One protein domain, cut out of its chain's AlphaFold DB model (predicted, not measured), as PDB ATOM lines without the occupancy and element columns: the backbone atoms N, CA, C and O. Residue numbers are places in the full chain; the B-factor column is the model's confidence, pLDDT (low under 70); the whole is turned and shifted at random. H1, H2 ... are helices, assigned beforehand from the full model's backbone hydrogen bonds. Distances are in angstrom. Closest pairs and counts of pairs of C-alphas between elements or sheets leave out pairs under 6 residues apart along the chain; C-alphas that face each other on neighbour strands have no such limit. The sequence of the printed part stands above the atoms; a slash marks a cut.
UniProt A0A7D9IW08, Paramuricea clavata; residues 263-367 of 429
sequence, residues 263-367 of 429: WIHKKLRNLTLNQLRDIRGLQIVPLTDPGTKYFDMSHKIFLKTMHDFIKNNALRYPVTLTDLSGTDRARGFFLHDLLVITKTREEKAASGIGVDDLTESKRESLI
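This is residues 263 to 367 of the 429 residues of a protein of Paramuricea clavata (UniProt A0A7D9IW08). A loose group of helices has H6, the longest, at its heart, with H1 and H2 on one side of it, H7 on the other and H5 near its first residues. From H2 a long link runs out to H3, and H4 comes back, an open arm that gives much of the length. The printed part has 105 residues with seven named helices, H1 to H7 in chain order, and no named strand; the class is all helix. It is loose, with a radius of gyration of the C-alphas of 17.3 A, and spans 52 by 29 by 23 A.

H6, residues 335 to 351, is 24.3 A long and begins at C-alpha 335 (161.288, 114.770, 167.790). H1 is residues 263 to 270, from C-alpha 263 at (156.923, 124.495, 172.657), and H2 is residues 273 to 278. H7, residues 360 to 367, ends at C-alpha 367 (172.754, 116.263, 165.926). H5 is residues 326 to 331, H3 290 to 294, and H4, 300 to 312, is 18.1 A long.

H6 only just touches H1, with 3 pairs of C-alphas within 8 A, the closest Lys 267 and Thr 342 at 7.1 A, at a steep tilt of 59 degrees. With residue 340 alone H6 only just touches H7, also with 3 pairs, C-alphas 340 and 367 being closest at 7.0 A. H2 is close to H6 but not clearly touching, C-alphas 275 and 341 closest at 7.3 A. H5 is likewise close to H6, C-alphas 328 and 335 closest at 6.1 A. H3 and H4 touch no helix. Every O i to N i+4 pair is within hydrogen-bond range in H1, H2, H4, H6 and H7, but 1 of 2 in H5 and 0 of 1 in H3, where O i to N i+3 gives 0 of 2.

The C-alphas farthest apart, Tyr 294 and Ser 351, are 53.3 A apart. The printed part has no cut; the links H2 to H3 and H4 to H5 are long. In this model pLDDT is under 70 at residues 285 to 300 and 348 to 367.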
ATOM      1  N   TRP A 263     155.813 124.069 173.518       79.56
ATOM      2  CA  TRP A 263     156.923 124.495 172.657       79.56
ATOM      3  C   TRP A 263     157.008 123.697 171.343       79.56
ATOM      4  O   TRP A 263     157.397 124.249 170.310       79.56
ATOM      5  N   ILE A 264     156.608 122.420 171.361       84.12
ATOM      6  CA  ILE A 264     156.586 121.544 170.184       84.12
ATOM      7  C   ILE A 264     155.608 122.085 169.143       84.12
ATOM      8  O   ILE A 264     155.983 122.258 167.981       84.12
ATOM      9  N   HIS A 265     154.378 122.412 169.541       82.31
ATOM     10  CA  HIS A 265     153.390 122.974 168.621       82.31
ATOM     11  C   HIS A 265     153.829 124.318 168.088       82.31
ATOM     12  O   HIS A 265     153.686 124.567 166.894       82.31
ATOM     13  N   LYS A 266     154.431 125.159 168.928       84.25
ATOM     14  CA  LYS A 266     154.988 126.438 168.491       84.25
ATOM     15  C   LYS A 266     156.066 126.253 167.425       84.25
ATOM     16  O   LYS A 266     156.047 126.936 166.400       84.25
ATOM     17  N   LYS A 267     156.987 125.301 167.616       89.00
ATOM     18  CA  LYS A 267     158.001 124.959 166.607       89.00
ATOM     19  C   LYS A 267     157.342 124.432 165.330       89.00
ATOM     20  O   LYS A 267     157.613 124.981 164.265       89.00
ATOM     21  N   LEU A 268     156.433 123.461 165.428       91.25
ATOM     22  CA  LEU A 268     155.722 122.878 164.283       91.25
ATOM     23  C   LEU A 268     154.926 123.929 163.492       91.25
ATOM     24  O   LEU A 268     155.053 124.025 162.272       91.25
ATOM     25  N   ARG A 269     154.154 124.780 164.171       89.56
ATOM     26  CA  ARG A 269     153.381 125.870 163.553       89.56
ATOM     27  C   ARG A 269     154.260 126.923 162.899       89.56
ATOM     28  O   ARG A 269     153.785 127.621 162.013       89.56
ATOM     29  N   ASN A 270     155.530 127.030 163.270       89.50
ATOM     30  CA  ASN A 270     156.472 127.934 162.622       89.50
ATOM     31  C   ASN A 270     157.126 127.334 161.370       89.50
ATOM     32  O   ASN A 270     157.749 128.079 160.611       89.50
ATOM     33  N   LEU A 271     156.984 126.030 161.118       92.06
ATOM     34  CA  LEU A 271     157.505 125.375 159.918       92.06
ATOM     35  C   LEU A 271     156.616 125.626 158.696       92.06
ATOM     36  O   LEU A 271     155.425 125.896 158.813       92.06
ATOM     37  N   THR A 272     157.186 125.536 157.498       92.69
ATOM     38  CA  THR A 272     156.420 125.517 156.243       92.69
ATOM     39  C   THR A 272     155.748 124.157 156.031       92.69
ATOM     40  O   THR A 272     156.165 123.157 156.612       92.69
ATOM     41  N   LEU A 273     154.744 124.082 155.146       91.44
ATOM     42  CA  LEU A 273     154.125 122.800 154.773       91.44
ATOM     43  C   LEU A 273     155.146 121.781 154.246       91.44
ATOM     44  O   LEU A 273     155.036 120.601 154.552       91.44
ATOM     45  N   ASN A 274     156.152 122.225 153.487       91.19
ATOM     46  CA  ASN A 274     157.202 121.334 152.990       91.19
ATOM     47  C   ASN A 274     158.044 120.765 154.134       91.19
ATOM     48  O   ASN A 274     158.240 119.559 154.182       91.19
ATOM     49  N   GLN A 275     158.451 121.610 155.082       93.06
ATOM     50  CA  GLN A 275     159.211 121.176 156.256       93.06
ATOM     51  C   GLN A 275     158.409 120.228 157.152       93.06
ATOM     52  O   GLN A 275     158.959 119.260 157.656       93.06
ATOM     53  N   LEU A 276     157.107 120.472 157.331       93.19
ATOM     54  CA  LEU A 276     156.237 119.556 158.076       93.19
ATOM     55  C   LEU A 276     156.171 118.172 157.418       93.19
ATOM     56  O   LEU A 276     156.187 117.168 158.117       93.19
ATOM     57  N   ARG A 277     156.140 118.113 156.080       91.38
ATOM     58  CA  ARG A 277     156.133 116.849 155.322       91.38
ATOM     59  C   ARG A 277     157.471 116.109 155.352       91.38
ATOM     60  O   ARG A 277     157.487 114.923 155.028       91.38
ATOM     61  N   ASP A 278     158.555 116.793 155.713       91.81
ATOM     62  CA  ASP A 278     159.897 116.217 155.849       91.81
ATOM     63  C   ASP A 278     160.143 115.575 157.218       91.81
ATOM     64  O   ASP A 278     161.095 114.813 157.365       91.81
ATOM     65  N   ILE A 279     159.288 115.836 158.210       92.50
ATOM     66  CA  ILE A 279     159.367 115.168 159.512       92.50
ATOM     67  C   ILE A 279     158.936 113.712 159.339       92.50
ATOM     68  O   ILE A 279     157.813 113.440 158.900       92.50
ATOM     69  N   ARG A 280     159.804 112.766 159.723       93.31
ATOM     70  CA  ARG A 280     159.426 111.354 159.781       93.31
ATOM     71  C   ARG A 280     158.391 111.162 160.876       93.31
ATOM     72  O   ARG A 280     158.632 111.458 162.049       93.31
ATOM     73  N   GLY A 281     157.232 110.654 160.491       91.81
ATOM     74  CA  GLY A 281     156.108 110.518 161.399       91.81
ATOM     75  C   GLY A 281     155.032 109.594 160.871       91.81
ATOM     76  O   GLY A 281     155.049 109.150 159.721       91.81
ATOM     77  N   LEU A 282     154.101 109.276 161.756       88.12
ATOM     78  CA  LEU A 282     152.890 108.565 161.420       88.12
ATOM     79  C   LEU A 282     152.099 109.394 160.405       88.12
ATOM     80  O   LEU A 282     151.873 110.595 160.572       88.12
ATOM     81  N   GLN A 283     151.684 108.725 159.337       84.12
ATOM     82  CA  GLN A 283     150.854 109.322 158.304       84.12
ATOM     83  C   GLN A 283     149.537 109.835 158.900       84.12
ATOM     84  O   GLN A 283     149.007 109.252 159.845       84.12
ATOM     85  N   ILE A 284     148.978 110.892 158.301       77.75
ATOM     86  CA  ILE A 284     147.613 111.315 158.613       77.75
ATOM     87  C   ILE A 284     146.644 110.182 158.322       77.75
ATOM     88  O   ILE A 284     146.473 109.799 157.165       77.75
ATOM     89  N   VAL A 285     146.038 109.629 159.370       68.00
ATOM     90  CA  VAL A 285     145.028 108.588 159.235       68.00
ATOM     91  C   VAL A 285     143.645 109.218 159.354       68.00
ATOM     92  O   VAL A 285     143.434 110.106 160.182       68.00
ATOM     93  N   PRO A 286     142.675 108.801 158.523       61.06
ATOM     94  CA  PRO A 286     141.296 109.187 158.745       61.06
ATOM     95  C   PRO A 286     140.872 108.697 160.123       61.06
ATOM     96  O   PRO A 286     141.215 107.589 160.542       61.06
ATOM     97  N   LEU A 287     140.105 109.523 160.820       55.88
ATOM     98  CA  LEU A 287     139.550 109.132 162.102       55.88
ATOM     99  C   LEU A 287     138.667 107.892 161.960       55.88
ATOM    100  O   LEU A 287     137.983 107.713 160.951       55.88
ATOM    101  N   THR A 288     138.669 107.048 162.988       52.72
ATOM    102  CA  THR A 288     137.874 105.815 162.988       52.72
ATOM    103  C   THR A 288     136.366 106.094 163.101       52.72
ATOM    104  O   THR A 288     135.926 107.063 163.721       52.72
ATOM    105  N   ASP A 289     135.573 105.218 162.474       51.81
ATOM    106  CA  ASP A 289     134.143 105.355 162.148       51.81
ATOM    107  C   ASP A 289     133.112 105.679 163.267       51.81
ATOM    108  O   ASP A 289     132.050 106.194 162.925       51.81
ATOM    109  N   PRO A 290     133.286 105.432 164.584       51.50
ATOM    110  CA  PRO A 290     132.145 105.556 165.508       51.50
ATOM    111  C   PRO A 290     131.624 106.990 165.728       51.50
ATOM    112  O   PRO A 290     130.419 107.187 165.907       51.50
ATOM    113  N   GLY A 291     132.505 107.998 165.705       50.53
ATOM    114  CA  GLY A 291     132.130 109.406 165.912       50.53
ATOM    115  C   GLY A 291     131.356 110.009 164.736       50.53
ATOM    116  O   GLY A 291     130.574 110.944 164.917       50.53
ATOM    117  N   THR A 292     131.505 109.443 163.533       56.31
ATOM    118  CA  THR A 292     130.869 109.968 162.317       56.31
ATOM    119  C   THR A 292     129.354 109.784 162.313       56.31
ATOM    120  O   THR A 292     128.647 110.555 161.669       56.31
ATOM    121  N   LYS A 293     128.830 108.820 163.079       58.31
ATOM    122  CA  LYS A 293     127.389 108.552 163.159       58.31
ATOM    123  C   LYS A 293     126.644 109.490 164.115       58.31
ATOM    124  O   LYS A 293     125.525 109.882 163.810       58.31
ATOM    125  N   TYR A 294     127.233 109.840 165.263       58.59
ATOM    126  CA  TYR A 294     126.567 110.682 166.274       58.59
ATOM    127  C   TYR A 294     126.652 112.176 165.966       58.59
ATOM    128  O   TYR A 294     125.707 112.906 166.246       58.59
ATOM    129  N   PHE A 295     127.749 112.613 165.352       62.41
ATOM    130  CA  PHE A 295     127.933 113.999 164.917       62.41
ATOM    131  C   PHE A 295     127.538 114.222 163.444       62.41
ATOM    132  O   PHE A 295     127.895 115.238 162.859       62.41
ATOM    133  N   ASP A 296     126.834 113.259 162.833       58.81
ATOM    134  CA  ASP A 296     126.377 113.268 161.430       58.81
ATOM    135  C   ASP A 296     127.477 113.573 160.386       58.81
ATOM    136  O   ASP A 296     127.242 114.085 159.293       58.81
ATOM    137  N   MET A 297     128.719 113.202 160.699       58.06
ATOM    138  CA  MET A 297     129.859 113.322 159.786       58.06
ATOM    139  C   MET A 297     129.950 112.170 158.774       58.06
ATOM    140  O   MET A 297     130.890 112.098 157.987       58.06
ATOM    141  N   SER A 298     128.982 111.250 158.778       54.81
ATOM    142  CA  SER A 298     128.893 110.153 157.803       54.81
ATOM    143  C   SER A 298     128.568 110.637 156.379       54.81
ATOM    144  O   SER A 298     128.569 109.860 155.422       54.81
ATOM    145  N   HIS A 299     128.314 111.939 156.215       64.81
ATOM    146  CA  HIS A 299     128.017 112.555 154.935       64.81
ATOM    147  C   HIS A 299     129.171 112.374 153.934       64.81
ATOM    148  O   HIS A 299     130.331 112.671 154.214       64.81
ATOM    149  N   LYS A 300     128.853 111.952 152.706       68.50
ATOM    150  CA  LYS A 300     129.839 111.652 151.647       68.50
ATOM    151  C   LYS A 300     130.831 112.795 151.382       68.50
ATOM    152  O   LYS A 300     131.990 112.541 151.068       68.50
ATOM    153  N   ILE A 301     130.380 114.044 151.505       71.25
ATOM    154  CA  ILE A 301     131.216 115.247 151.345       71.25
ATOM    155  C   ILE A 301     132.296 115.306 152.426       71.25
ATOM    156  O   ILE A 301     133.446 115.606 152.117       71.25
ATOM    157  N   PHE A 302     131.944 114.982 153.667       74.75
ATOM    158  CA  PHE A 302     132.856 114.998 154.803       74.75
ATOM    159  C   PHE A 302     133.978 113.975 154.623       74.75
ATOM    160  O   PHE A 302     135.155 114.332 154.606       74.75
ATOM    161  N   LEU A 303     133.607 112.713 154.375       75.81
ATOM    162  CA  LEU A 303     134.563 111.627 154.138       75.81
ATOM    163  C   LEU A 303     135.478 111.924 152.948       75.81
ATOM    164  O   LEU A 303     136.684 111.699 153.019       75.81
ATOM    165  N   LYS A 304     134.916 112.481 151.866       81.69
ATOM    166  CA  LYS A 304     135.699 112.894 150.701       81.69
ATOM    167  C   LYS A 304     136.693 114.004 151.053       81.69
ATOM    168  O   LYS A 304     137.859 113.890 150.698       81.69
ATOM    169  N   THR A 305     136.249 115.044 151.759       82.88
ATOM    170  CA  THR A 305     137.104 116.177 152.156       82.88
ATOM    171  C   THR A 305     138.268 115.702 153.017       82.88
ATOM    172  O   THR A 305     139.405 116.086 152.774       82.88
ATOM    173  N   MET A 306     138.012 114.790 153.959       79.94
ATOM    174  CA  MET A 306     139.065 114.196 154.779       79.94
ATOM    175  C   MET A 306     140.049 113.354 153.980       79.94
ATOM    176  O   MET A 306     141.260 113.493 154.146       79.94
ATOM    177  N   HIS A 307     139.544 112.497 153.096       82.38
ATOM    178  CA  HIS A 307     140.392 111.699 152.222       82.38
ATOM    179  C   HIS A 307     141.288 112.585 151.340       82.38
ATOM    180  O   HIS A 307     142.490 112.337 151.225       82.38
ATOM    181  N   ASP A 308     140.721 113.640 150.750       86.62
ATOM    182  CA  ASP A 308     141.453 114.581 149.903       86.62
ATOM    183  C   ASP A 308     142.493 115.370 150.719       86.62
ATOM    184  O   ASP A 308     143.648 115.462 150.295       86.62
ATOM    185  N   PHE A 309     142.143 115.846 151.921       87.44
ATOM    186  CA  PHE A 309     143.071 116.525 152.832       87.44
ATOM    187  C   PHE A 309     144.279 115.645 153.180       87.44
ATOM    188  O   PHE A 309     145.424 116.087 153.064       87.44
ATOM    189  N   ILE A 310     144.035 114.386 153.558       85.12
ATOM    190  CA  ILE A 310     145.077 113.411 153.910       85.12
ATOM    191  C   ILE A 310     145.988 113.142 152.718       85.12
ATOM    192  O   ILE A 310     147.212 113.202 152.837       85.12
ATOM    193  N   LYS A 311     145.393 112.873 151.554       88.12
ATOM    194  CA  LYS A 311     146.136 112.594 150.323       88.12
ATOM    195  C   LYS A 311     147.025 113.774 149.931       88.12
ATOM    196  O   LYS A 311     148.184 113.577 149.575       88.12
ATOM    197  N   ASN A 312     146.498 114.992 150.016       89.19
ATOM    198  CA  ASN A 312     147.213 116.205 149.627       89.19
ATOM    199  C   ASN A 312     148.310 116.600 150.621       89.19
ATOM    200  O   ASN A 312     149.214 117.352 150.251       89.19
ATOM    201  N   ASN A 313     148.250 116.102 151.859       88.94
ATOM    202  CA  ASN A 313     149.180 116.426 152.939       88.94
ATOM    203  C   ASN A 313     149.946 115.210 153.465       88.94
ATOM    204  O   ASN A 313     150.348 115.182 154.626       88.94
ATOM    205  N   ALA A 314     150.180 114.226 152.600       89.44
ATOM    206  CA  ALA A 314     150.981 113.071 152.950       89.44
ATOM    207  C   ALA A 314     152.422 113.449 153.329       89.44
ATOM    208  O   ALA A 314     153.029 114.333 152.713       89.44
ATOM    209  N   LEU A 315     152.962 112.756 154.334       91.12
ATOM    210  CA  LEU A 315     154.364 112.889 154.720       91.12
ATOM    211  C   LEU A 315     155.247 112.253 153.641       91.12
ATOM    212  O   LEU A 315     154.864 111.258 153.022       91.12
ATOM    213  N   ARG A 316     156.435 112.817 153.405       92.38
ATOM    214  CA  ARG A 316     157.405 112.249 152.448       92.38
ATOM    215  C   ARG A 316     158.055 110.982 152.988       92.38
ATOM    216  O   ARG A 316     158.397 110.096 152.211       92.38
ATOM    217  N   TYR A 317     158.187 110.898 154.309       91.81
ATOM    218  CA  TYR A 317     158.835 109.795 155.005       91.81
ATOM    219  C   TYR A 317     157.904 109.223 156.089       91.81
ATOM    220  O   TYR A 317     158.130 109.446 157.281       91.81
ATOM    221  N   PRO A 318     156.812 108.538 155.698       92.44
ATOM    222  CA  PRO A 318     155.894 107.940 156.656       92.44
ATOM    223  C   PRO A 318     156.570 106.785 157.402       92.44
ATOM    224  O   PRO A 318     157.314 106.005 156.807       92.44
ATOM    225  N   VAL A 319     156.271 106.651 158.694       91.62
ATOM    226  CA  VAL A 319     156.739 105.535 159.531       91.62
ATOM    227  C   VAL A 319     155.573 104.801 160.184       91.62
ATOM    228  O   VAL A 319     154.427 105.258 160.149       91.62
ATOM    229  N   THR A 320     155.853 103.644 160.773       90.06
ATOM    230  CA  THR A 320     154.896 102.839 161.533       90.06
ATOM    231  C   THR A 320     155.078 103.038 163.037       90.06
ATOM    232  O   THR A 320     156.125 103.468 163.516       90.06
ATOM    233  N   LEU A 321     154.060 102.685 163.827       85.88
ATOM    234  CA  LEU A 321     154.117 102.833 165.288       85.88
ATOM    235  C   LEU A 321     155.196 101.950 165.948       85.88
ATOM    236  O   LEU A 321     155.559 102.182 167.103       85.88
ATOM    237  N   THR A 322     155.669 100.913 165.255       90.06
ATOM    238  CA  THR A 322     156.770 100.048 165.701       90.06
ATOM    239  C   THR A 322     158.144 100.666 165.477       90.06
ATOM    240  O   THR A 322     159.077 100.273 166.168       90.06
ATOM    241  N   ASP A 323     158.259 101.649 164.581       90.88
ATOM    242  CA  ASP A 323     159.514 102.369 164.326       90.88
ATOM    243  C   ASP A 323     159.794 103.438 165.397       90.88
ATOM    244  O   ASP A 323     160.917 103.922 165.523       90.88
ATOM    245  N   LEU A 324     158.772 103.812 166.175       88.00
ATOM    246  CA  LEU A 324     158.847 104.836 167.216       88.00
ATOM    247  C   LEU A 324     158.963 104.206 168.609       88.00
ATOM    248  O   LEU A 324     158.256 103.250 168.945       88.00
ATOM    249  N   SER A 325     159.792 104.801 169.468       86.31
ATOM    250  CA  SER A 325     159.972 104.387 170.865       86.31
ATOM    251  C   SER A 325     159.886 105.579 171.826       86.31
ATOM    252  O   SER A 325     159.878 106.732 171.399       86.31
ATOM    253  N   GLY A 326     159.750 105.303 173.128       83.88
ATOM    254  CA  GLY A 326     159.739 106.334 174.168       83.88
ATOM    255  C   GLY A 326     158.746 107.471 173.902       83.88
ATOM    256  O   GLY A 326     157.569 107.236 173.617       83.88
ATOM    257  N   THR A 327     159.232 108.708 174.001       77.69
ATOM    258  CA  THR A 327     158.407 109.913 173.855       77.69
ATOM    259  C   THR A 327     158.027 110.203 172.395       77.69
ATOM    260  O   THR A 327     156.940 110.725 172.153       77.69
ATOM    261  N   ASP A 328     158.832 109.785 171.413       84.25
ATOM    262  CA  ASP A 328     158.492 109.873 169.982       84.25
ATOM    263  C   ASP A 328     157.261 109.031 169.647       84.25
ATOM    264  O   ASP A 328     156.378 109.453 168.901       84.25
ATOM    265  N   ARG A 329     157.140 107.857 170.280       83.75
ATOM    266  CA  ARG A 329     155.962 106.995 170.126       83.75
ATOM    267  C   ARG A 329     154.684 107.636 170.657       83.75
ATOM    268  O   ARG A 329     153.626 107.399 170.088       83.75
ATOM    269  N   ALA A 330     154.770 108.424 171.728       76.81
ATOM    270  CA  ALA A 330     153.623 109.156 172.264       76.81
ATOM    271  C   ALA A 330     153.203 110.318 171.345       76.81
ATOM    272  O   ALA A 330     152.020 110.625 171.247       76.81
ATOM    273  N   ARG A 331     154.160 110.925 170.631       79.44
ATOM    274  CA  ARG A 331     153.930 112.059 169.718       79.44
ATOM    275  C   ARG A 331     153.600 111.669 168.283       79.44
ATOM    276  O   ARG A 331     153.116 112.504 167.526       79.44
ATOM    277  N   GLY A 332     153.942 110.447 167.886       86.06
ATOM    278  CA  GLY A 332     153.722 109.942 166.534       86.06
ATOM    279  C   GLY A 332     154.721 110.443 165.502       86.06
ATOM    280  O   GLY A 332     154.469 110.285 164.314       86.06
ATOM    281  N   PHE A 333     155.833 111.044 165.915       89.12
ATOM    282  CA  PHE A 333     156.892 111.496 165.017       89.12
ATOM    283  C   PHE A 333     158.232 111.574 165.744       89.12
ATOM    284  O   PHE A 333     158.267 111.640 166.973       89.12
ATOM    285  N   PHE A 334     159.323 111.586 164.980       90.25
ATOM    286  CA  PHE A 334     160.669 111.742 165.527       90.25
ATOM    287  C   PHE A 334     160.903 113.188 165.958       90.25
ATOM    288  O   PHE A 334     161.013 114.082 165.111       90.25
ATOM    289  N   LEU A 335     161.017 113.431 167.266       88.00
ATOM    290  CA  LEU A 335     161.288 114.770 167.790       88.00
ATOM    291  C   LEU A 335     162.598 115.339 167.233       88.00
ATOM    292  O   LEU A 335     162.685 116.527 166.920       88.00
ATOM    293  N   HIS A 336     163.578 114.465 167.031       88.44
ATOM    294  CA  HIS A 336     164.850 114.778 166.398       88.44
ATOM    295  C   HIS A 336     164.698 115.560 165.078       88.44
ATOM    296  O   HIS A 336     165.366 116.573 164.877       88.44
ATOM    297  N   ASP A 337     163.787 115.152 164.190       92.19
ATOM    298  CA  ASP A 337     163.627 115.799 162.882       92.19
ATOM    299  C   ASP A 337     163.118 117.242 163.030       92.19
ATOM    300  O   ASP A 337     163.582 118.153 162.341       92.19
ATOM    301  N   LEU A 338     162.219 117.478 163.992       90.31
ATOM    302  CA  LEU A 338     161.757 118.819 164.345       90.31
ATOM    303  C   LEU A 338     162.914 119.690 164.859       90.31
ATOM    304  O   LEU A 338     163.050 120.848 164.451       90.31
ATOM    305  N   LEU A 339     163.763 119.146 165.730       88.31
ATOM    306  CA  LEU A 339     164.910 119.863 166.291       88.31
ATOM    307  C   LEU A 339     165.941 120.223 165.213       88.31
ATOM    308  O   LEU A 339     166.364 121.376 165.128       88.31
ATOM    309  N   VAL A 340     166.272 119.293 164.315       87.44
ATOM    310  CA  VAL A 340     167.215 119.544 163.212       87.44
ATOM    311  C   VAL A 340     166.696 120.621 162.264       87.44
ATOM    312  O   VAL A 340     167.430 121.555 161.924       87.44
ATOM    313  N   ILE A 341     165.430 120.533 161.842       87.94
ATOM    314  CA  ILE A 341     164.823 121.517 160.933       87.94
ATOM    315  C   ILE A 341     164.812 122.911 161.574       87.94
ATOM    316  O   ILE A 341     165.085 123.912 160.902       87.94
ATOM    317  N   THR A 342     164.502 122.990 162.868       84.75
ATOM    318  CA  THR A 342     164.406 124.268 163.587       84.75
ATOM    319  C   THR A 342     165.775 124.898 163.830       84.75
ATOM    320  O   THR A 342     165.936 126.069 163.487       84.75
ATOM    321  N   LYS A 343     166.780 124.134 164.287       79.25
ATOM    322  CA  LYS A 343     168.166 124.620 164.441       79.25
ATOM    323  C   LYS A 343     168.745 125.080 163.107       79.25
ATOM    324  O   LYS A 343     169.238 126.197 163.004       79.25
ATOM    325  N   THR A 344     168.558 124.289 162.047       77.75
ATOM    326  CA  THR A 344     168.970 124.667 160.685       77.75
ATOM    327  C   THR A 344     168.390 126.023 160.273       77.75
ATOM    328  O   THR A 344     169.059 126.824 159.630       77.75
ATOM    329  N   ARG A 345     167.131 126.310 160.617       74.12
ATOM    330  CA  ARG A 345     166.509 127.604 160.314       74.12
ATOM    331  C   ARG A 345     167.087 128.737 161.162       74.12
ATOM    332  O   ARG A 345     167.300 129.819 160.624       74.12
ATOM    333  N   GLU A 346     167.294 128.513 162.455       76.50
ATOM    334  CA  GLU A 346     167.874 129.502 163.371       76.50
ATOM    335  C   GLU A 346     169.295 129.881 162.931       76.50
ATOM    336  O   GLU A 346     169.608 131.063 162.810       76.50
ATOM    337  N   GLU A 347     170.111 128.899 162.552       71.50
ATOM    338  CA  GLU A 347     171.452 129.129 162.011       71.50
ATOM    339  C   GLU A 347     171.427 129.847 160.663       71.50
ATOM    340  O   GLU A 347     172.274 130.695 160.408       71.50
ATOM    341  N   LYS A 348     170.441 129.579 159.802       65.12
ATOM    342  CA  LYS A 348     170.265 130.316 158.537       65.12
ATOM    343  C   LYS A 348     169.828 131.751 158.753       65.12
ATOM    344  O   LYS A 348     170.327 132.645 158.078       65.12
ATOM    345  N   ALA A 349     168.946 131.980 159.721       66.81
ATOM    346  CA  ALA A 349     168.576 133.323 160.139       66.81
ATOM    347  C   ALA A 349     169.778 134.079 160.733       66.81
ATOM    348  O   ALA A 349     169.908 135.277 160.503       66.81
ATOM    349  N   ALA A 350     170.671 133.384 161.448       68.31
ATOM    350  CA  ALA A 350     171.869 133.969 162.048       68.31
ATOM    351  C   ALA A 350     173.036 134.169 161.059       68.31
ATOM    352  O   ALA A 350     173.802 135.116 161.210       68.31
ATOM    353  N   SER A 351     173.183 133.295 160.058       64.44
ATOM    354  CA  SER A 351     174.309 133.298 159.104       64.44
ATOM    355  C   SER A 351     174.000 133.961 157.760       64.44
ATOM    356  O   SER A 351     174.928 134.315 157.039       64.44
ATOM    357  N   GLY A 352     172.722 134.123 157.399       56.06
ATOM    358  CA  GLY A 352     172.305 134.649 156.095       56.06
ATOM    359  C   GLY A 352     172.540 133.696 154.911       56.06
ATOM    360  O   GLY A 352     172.369 134.110 153.767       56.06
ATOM    361  N   ILE A 353     172.924 132.438 155.163       50.78
ATOM    362  CA  ILE A 353     173.246 131.418 154.148       50.78
ATOM    363  C   ILE A 353     172.029 130.496 153.918       50.78
ATOM    364  O   ILE A 353     171.249 130.244 154.835       50.78
ATOM    365  N   GLY A 354     171.807 130.019 152.689       50.00
ATOM    366  CA  GLY A 354     170.591 129.295 152.290       50.00
ATOM    367  C   GLY A 354     170.510 127.824 152.732       50.00
ATOM    368  O   GLY A 354     171.519 127.172 152.979       50.00
ATOM    369  N   VAL A 355     169.265 127.303 152.810       46.28
ATOM    370  CA  VAL A 355     168.840 125.897 152.544       46.28
ATOM    371  C   VAL A 355     169.947 124.854 152.326       46.28
ATOM    372  O   VAL A 355     170.206 123.951 153.129       46.28
ATOM    373  N   ASP A 356     170.607 125.070 151.201       52.06
ATOM    374  CA  ASP A 356     171.182 124.032 150.368       52.06
ATOM    375  C   ASP A 356     172.710 123.951 150.517       52.06
ATOM    376  O   ASP A 356     173.330 123.046 149.971       52.06
ATOM    377  N   ASP A 357     173.306 124.833 151.331       51.56
ATOM    378  CA  ASP A 357     174.761 124.935 151.532       51.56
ATOM    379  C   ASP A 357     175.280 124.160 152.764       51.56
ATOM    380  O   ASP A 357     176.477 124.171 153.070       51.56
ATOM    381  N   LEU A 358     174.397 123.485 153.514       54.16
ATOM    382  CA  LEU A 358     174.784 122.685 154.682       54.16
ATOM    383  C   LEU A 358     175.101 121.243 154.282       54.16
ATOM    384  O   LEU A 358     174.207 120.467 153.935       54.16
ATOM    385  N   THR A 359     176.379 120.879 154.388       60.12
ATOM    386  CA  THR A 359     176.869 119.519 154.153       60.12
ATOM    387  C   THR A 359     176.292 118.527 155.169       60.12
ATOM    388  O   THR A 359     176.041 118.867 156.326       60.12
ATOM    389  N   GLU A 360     176.103 117.276 154.745       51.62
ATOM    390  CA  GLU A 360     175.556 116.180 155.562       51.62
ATOM    391  C   GLU A 360     176.338 115.981 156.875       51.62
ATOM    392  O   GLU A 360     175.747 115.934 157.948       51.62
ATOM    393  N   SER A 361     177.669 116.068 156.814       47.78
ATOM    394  CA  SER A 361     178.564 115.998 157.980       47.78
ATOM    395  C   SER A 361     178.354 117.122 159.010       47.78
ATOM    396  O   SER A 361     178.455 116.879 160.212       47.78
ATOM    397  N   LYS A 362     178.023 118.351 158.579       55.16
ATOM    398  CA  LYS A 362     177.686 119.434 159.522       55.16
ATOM    399  C   LYS A 362     176.356 119.170 160.213       55.16
ATOM    400  O   LYS A 362     176.201 119.526 161.373       55.16
ATOM    401  N   ARG A 363     175.415 118.533 159.512       51.72
ATOM    402  CA  ARG A 363     174.117 118.141 160.065       51.72
ATOM    403  C   ARG A 363     174.293 117.093 161.165       51.72
ATOM    404  O   ARG A 363     173.725 117.271 162.230       51.72
ATOM    405  N   GLU A 364     175.119 116.073 160.942       56.47
ATOM    406  CA  GLU A 364     175.406 115.008 161.922       56.47
ATOM    407  C   GLU A 364     176.130 115.509 163.179       56.47
ATOM    408  O   GLU A 364     175.733 115.176 164.291       56.47
ATOM    409  N   SER A 365     177.125 116.387 163.038       54.84
ATOM    410  CA  SER A 365     177.804 116.979 164.202       54.84
ATOM    411  C   SER A 365     176.867 117.851 165.048       54.84
ATOM    412  O   SER A 365     176.945 117.852 166.275       54.84
ATOM    413  N   LEU A 366     175.944 118.566 164.398       51.94
ATOM    414  CA  LEU A 366     174.904 119.343 165.070       51.94
ATOM    415  C   LEU A 366     173.916 118.470 165.856       51.94
ATOM    416  O   LEU A 366     173.324 118.959 166.820       51.94
ATOM    417  N   ILE A 367     173.683 117.249 165.370       51.66
ATOM    418  CA  ILE A 367     172.754 116.263 165.926       51.66
ATOM    419  C   ILE A 367     173.309 115.700 167.234       51.66
ATOM    420  O   ILE A 367     172.592 115.675 168.231       51.66
TER     421      ILE A 367